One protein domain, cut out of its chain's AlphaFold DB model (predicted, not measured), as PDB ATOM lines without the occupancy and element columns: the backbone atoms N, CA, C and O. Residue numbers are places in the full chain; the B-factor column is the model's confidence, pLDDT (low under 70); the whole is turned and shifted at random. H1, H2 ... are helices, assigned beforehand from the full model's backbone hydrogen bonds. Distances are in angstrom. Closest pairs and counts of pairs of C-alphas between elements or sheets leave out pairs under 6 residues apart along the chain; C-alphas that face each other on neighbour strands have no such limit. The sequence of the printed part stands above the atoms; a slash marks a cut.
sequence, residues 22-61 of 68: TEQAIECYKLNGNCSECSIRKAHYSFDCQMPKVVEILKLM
ATOM      1  N   THR A  22     -36.661  -3.078  30.477       87.25
ATOM      2  CA  THR A  22     -35.238  -3.433  30.547       87.25
ATOM      3  C   THR A  22     -34.619  -2.846  31.809       87.25
ATOM      4  O   THR A  22     -35.135  -1.876  32.362       87.25
ATOM      5  N   GLU A  23     -33.468  -3.363  32.232       88.00
ATOM      6  CA  GLU A  23     -32.735  -2.832  33.391       88.00
ATOM      7  C   GLU A  23     -32.478  -1.322  33.275       88.00
ATOM      8  O   GLU A  23     -32.669  -0.581  34.235       88.00
ATOM      9  N   GLN A  24     -32.137  -0.833  32.079       83.12
ATOM     10  CA  GLN A  24     -31.904   0.593  31.825       83.12
ATOM     11  C   GLN A  24     -33.193   1.422  31.906       83.12
ATOM     12  O   GLN A  24     -33.172   2.566  32.362       83.12
ATOM     13  N   ALA A  25     -34.325   0.865  31.462       87.00
ATOM     14  CA  ALA A  25     -35.620   1.525  31.580       87.00
ATOM     15  C   ALA A  25     -36.080   1.582  33.045       87.00
ATOM     16  O   ALA A  25     -36.579   2.617  33.482       87.00
ATOM     17  N   ILE A  26     -35.853   0.509  33.812       90.19
ATOM     18  CA  ILE A  26     -36.129   0.448  35.255       90.19
ATOM     19  C   ILE A  26     -35.243   1.440  36.010       90.19
ATOM     20  O   ILE A  26     -35.729   2.181  36.860       90.19
ATOM     21  N   GLU A  27     -33.951   1.502  35.692       89.75
ATOM     22  CA  GLU A  27     -33.032   2.482  36.272       89.75
ATOM     23  C   GLU A  27     -33.523   3.911  36.005       89.75
ATOM     24  O   GLU A  27     -33.663   4.708  36.931       89.75
ATOM     25  N   CYS A  28     -33.860   4.232  34.753       87.88
ATOM     26  CA  CYS A  28     -34.354   5.557  34.395       87.88
ATOM     27  C   CYS A  28     -35.697   5.882  35.071       87.88
ATOM     28  O   CYS A  28     -35.903   7.019  35.496       87.88
ATOM     29  N   TYR A  29     -36.580   4.892  35.228       88.44
ATOM     30  CA  TYR A  29     -37.816   5.019  36.000       88.44
ATOM     31  C   TYR A  29     -37.530   5.371  37.465       88.44
ATOM     32  O   TYR A  29     -38.087   6.340  37.978       88.44
ATOM     33  N   LYS A  30     -36.618   4.640  38.124       90.38
ATOM     34  CA  LYS A  30     -36.210   4.887  39.522       90.38
ATOM     35  C   LYS A  30     -35.608   6.284  39.707       90.38
ATOM     36  O   LYS A  30     -35.771   6.894  40.758       90.38
ATOM     37  N   LEU A  31     -34.957   6.805  38.669       89.50
ATOM     38  CA  LEU A  31     -34.378   8.147  38.621       89.50
ATOM     39  C   LEU A  31     -35.373   9.237  38.178       89.50
ATOM     40  O   LEU A  31     -34.956  10.358  37.889       89.50
ATOM     41  N   ASN A  32     -36.674   8.938  38.076       85.69
ATOM     42  CA  ASN A  32     -37.707   9.862  37.583       85.69
ATOM     43  C   ASN A  32     -37.378  10.491  36.214       85.69
ATOM     44  O   ASN A  32     -37.688  11.652  35.953       85.69
ATOM     45  N   GLY A  33     -36.714   9.748  35.327       78.56
ATOM     46  CA  GLY A  33     -36.310  10.258  34.018       78.56
ATOM     47  C   GLY A  33     -35.066  11.155  34.038       78.56
ATOM     48  O   GLY A  33     -34.751  11.758  33.010       78.56
ATOM     49  N   ASN A  34     -34.333  11.255  35.155       82.31
ATOM     50  CA  ASN A  34     -33.102  12.041  35.221       82.31
ATOM     51  C   ASN A  34     -31.950  11.362  34.464       82.31
ATOM     52  O   ASN A  34     -31.103  10.664  35.021       82.31
ATOM     53  N   CYS A  35     -31.874  11.645  33.168       78.75
ATOM     54  CA  CYS A  35     -30.824  11.161  32.278       78.75
ATOM     55  C   CYS A  35     -29.395  11.540  32.686       78.75
ATOM     56  O   CYS A  35     -28.450  10.935  32.184       78.75
ATOM     57  N   SER A  36     -29.207  12.540  33.553       80.25
ATOM     58  CA  SER A  36     -27.874  12.878  34.064       80.25
ATOM     59  C   SER A  36     -27.325  11.822  35.014       80.25
ATOM     60  O   SER A  36     -26.109  11.710  35.145       80.25
ATOM     61  N   GLU A  37     -28.210  11.038  35.622       82.06
ATOM     62  CA  GLU A  37     -27.867  10.004  36.594       82.06
ATOM     63  C   GLU A  37     -27.950   8.590  36.003       82.06
ATOM     64  O   GLU A  37     -27.367   7.666  36.566       82.06
ATOM     65  N   CYS A  38     -28.585   8.418  34.837       76.81
ATOM     66  CA  CYS A  38     -28.690   7.124  34.163       76.81
ATOM     67  C   CYS A  38     -27.325   6.589  33.702       76.81
ATOM     68  O   CYS A  38     -26.552   7.289  33.034       76.81
ATOM     69  N   SER A  39     -27.078   5.298  33.930       77.44
ATOM     70  CA  SER A  39     -25.890   4.585  33.444       77.44
ATOM     71  C   SER A  39     -25.678   4.710  31.929       77.44
ATOM     72  O   SER A  39     -24.538   4.797  31.473       77.44
ATOM     73  N   ILE A  40     -26.754   4.826  31.140       69.50
ATOM     74  CA  ILE A  40     -26.686   4.934  29.673       69.50
ATOM     75  C   ILE A  40     -25.939   6.186  29.191       69.50
ATOM     76  O   ILE A  40     -25.297   6.155  28.142       69.50
ATOM     77  N   ARG A  41     -25.954   7.280  29.970       66.31
ATOM     78  CA  ARG A  41     -25.193   8.497  29.649       66.31
ATOM     79  C   ARG A  41     -23.693   8.305  29.889       66.31
ATOM     80  O   ARG A  41     -22.883   8.919  29.200       66.31
ATOM     81  N   LYS A  42     -23.314   7.410  30.810       65.62
ATOM     82  CA  LYS A  42     -21.911   7.040  31.077       65.62
ATOM     83  C   LYS A  42     -21.304   6.198  29.953       65.62
ATOM     84  O   LYS A  42     -20.087   6.114  29.855       65.62
ATOM     85  N   ALA A  43     -22.129   5.621  29.079       64.50
ATOM     86  CA  ALA A  43     -21.669   4.864  27.918       64.50
ATOM     87  C   ALA A  43     -21.242   5.747  26.721       64.50
ATOM     88  O   ALA A  43     -20.975   5.219  25.648       64.50
ATOM     89  N   HIS A  44     -21.157   7.078  26.890       60.16
ATOM     90  CA  HIS A  44     -20.675   8.027  25.871       60.16
ATOM     91  C   HIS A  44     -21.423   7.983  24.524       60.16
ATOM     92  O   HIS A  44     -20.888   8.404  23.500       60.16
ATOM     93  N   TYR A  45     -22.671   7.511  24.498       57.72
ATOM     94  CA  TYR A  45     -23.483   7.590  23.288       57.72
ATOM     95  C   TYR A  45     -23.830   9.051  22.979       57.72
ATOM     96  O   TYR A  45     -24.395   9.754  23.814       57.72
ATOM     97  N   SER A  46     -23.526   9.496  21.759       57.50
ATOM     98  CA  SER A  46     -23.742  10.870  21.274       57.50
ATOM     99  C   SER A  46     -25.211  11.253  21.048       57.50
ATOM    100  O   SER A  46     -25.483  12.285  20.440       57.50
ATOM    101  N   PHE A  47     -26.163  10.423  21.476       62.28
ATOM    102  CA  PHE A  47     -27.587  10.659  21.265       62.28
ATOM    103  C   PHE A  47     -28.219  11.232  22.533       62.28
ATOM    104  O   PHE A  47     -27.986  10.724  23.631       62.28
ATOM    105  N   ASP A  48     -29.055  12.262  22.374       71.44
ATOM    106  CA  ASP A  48     -29.892  12.785  23.453       71.44
ATOM    107  C   ASP A  48     -30.647  11.639  24.128       71.44
ATOM    108  O   ASP A  48     -31.289  10.823  23.460       71.44
ATOM    109  N   CYS A  49     -30.573  11.566  25.455       76.81
ATOM    110  CA  CYS A  49     -31.162  10.481  26.227       76.81
ATOM    111  C   CYS A  49     -32.668  10.360  25.949       76.81
ATOM    112  O   CYS A  49     -33.469  11.205  26.339       76.81
ATOM    113  N   GLN A  50     -33.056   9.278  25.274       80.00
ATOM    114  CA  GLN A  50     -34.451   9.012  24.930       80.00
ATOM    115  C   GLN A  50     -35.193   8.191  25.998       80.00
ATOM    116  O   GLN A  50     -36.386   7.931  25.840       80.00
ATOM    117  N   MET A  51     -34.520   7.771  27.077       82.81
ATOM    118  CA  MET A  51     -35.122   6.887  28.082       82.81
ATOM    119  C   MET A  51     -36.376   7.448  28.762       82.81
ATOM    120  O   MET A  51     -37.286   6.654  28.980       82.81
ATOM    121  N   PRO A  52     -36.532   8.764  28.999       85.62
ATOM    122  CA  PRO A  52     -37.786   9.302  29.521       85.62
ATOM    123  C   PRO A  52     -38.988   8.966  28.628       85.62
ATOM    124  O   PRO A  52     -40.036   8.572  29.126       85.62
ATOM    125  N   LYS A  53     -38.813   9.020  27.299       86.12
ATOM    126  CA  LYS A  53     -39.860   8.636  26.338       86.12
ATOM    127  C   LYS A  53     -40.115   7.131  26.348       86.12
ATOM    128  O   LYS A  53     -41.251   6.697  26.218       86.12
ATOM    129  N   VAL A  54     -39.061   6.325  26.491       85.38
ATOM    130  CA  VAL A  54     -39.188   4.864  26.612       85.38
ATOM    131  C   VAL A  54     -39.990   4.501  27.862       85.38
ATOM    132  O   VAL A  54     -40.916   3.705  27.764       85.38
ATOM    133  N   VAL A  55     -39.678   5.116  29.007       88.38
ATOM    134  CA  VAL A  55     -40.384   4.927  30.285       88.38
ATOM    135  C   VAL A  55     -41.859   5.298  30.157       88.38
ATOM    136  O   VAL A  55     -42.715   4.545  30.609       88.38
ATOM    137  N   GLU A  56     -42.174   6.421  29.510       89.38
ATOM    138  CA  GLU A  56     -43.559   6.837  29.261       89.38
ATOM    139  C   GLU A  56     -44.326   5.810  28.415       89.38
ATOM    140  O   GLU A  56     -45.443   5.423  28.762       89.38
ATOM    141  N   ILE A  57     -43.711   5.313  27.337       88.31
ATOM    142  CA  ILE A  57     -44.327   4.294  26.480       88.31
ATOM    143  C   ILE A  57     -44.507   2.975  27.244       88.31
ATOM    144  O   ILE A  57     -45.571   2.368  27.158       88.31
ATOM    145  N   LEU A  58     -43.506   2.543  28.014       89.00
ATOM    146  CA  LEU A  58     -43.587   1.323  28.820       89.00
ATOM    147  C   LEU A  58     -44.671   1.424  29.892       89.00
ATOM    148  O   LEU A  58     -45.449   0.488  30.037       89.00
ATOM    149  N   LYS A  59     -44.804   2.570  30.570       89.62
ATOM    150  CA  LYS A  59     -45.921   2.827  31.489       89.62
ATOM    151  C   LYS A  59     -47.273   2.678  30.800       89.62
ATOM    152  O   LYS A  59     -48.173   2.041  31.337       89.62
ATOM    153  N   LEU A  60     -47.412   3.257  29.609       88.44
ATOM    154  CA  LEU A  60     -48.657   3.216  28.848       88.44
ATOM    155  C   LEU A  60     -49.011   1.798  28.375       88.44
ATOM    156  O   LEU A  60     -50.187   1.448  28.317       88.44
ATOM    157  N   MET A  61     -48.008   0.999  28.008       86.25
ATOM    158  CA  MET A  61     -48.204  -0.329  27.418       86.25
ATOM    159  C   MET A  61     -48.248  -1.462  28.449       86.25
ATOM    160  O   MET A  61     -49.021  -2.404  28.284       86.25
TER     161      MET A  61
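AT A GLANCE: This is residues 22 to 61 of the 68 residues of an uncharacterized protein of Candidatus Gastranaerophilales bacterium HUM_23 (UniProt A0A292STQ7). Two helices, H1 and H3, cross at a right angle and pack together at one end of an elongated shape. Between them the chain loops out and folds back through the short helix H2, with residues 42 to 47 sticking out at the other end. The printed part has 40 residues with three named helices, in the order H1, H2, H3, and no named strand; its class is all helix. It is compact, with a radius of gyration of the C-alphas of 9.5 A, and spans 29 by 17 by 15 A.

HOW THE PARTS SIT: Look first at H1, residues 23 to 30, and H3, residues 51 to 61: they touch, about perpendicular at 90 degrees, and their closest C-alphas, of Ala 25 and Val 55, are 6.0 A apart. H2, residues 39 to 42, only just touches H1, with 3 pairs of C-alphas within 8 A, the closest being Gln 24 and Ile 40 at 7.1 A. H2 and H3 are apart. In H1 and H3 every O i to N i+4 pair is within hydrogen-bond range; H2 is too short for such a pair.

IN THESE COORDINATES: Find C-alpha 23 at (-32.735, -2.832, 33.391); from there H1 runs 10.5 A to Lys 30. H2 begins at C-alpha 39. H3 runs 15.0 A from Met 51 to C-alpha 61 at (-48.204, -0.329, 27.418).

THE WHOLE: The C-alphas farthest apart, of His 44 and Met 61, are 28.8 A apart. The printed part has no cut, and both links are short. The model's pLDDT is under 70 at residues 40 to 47.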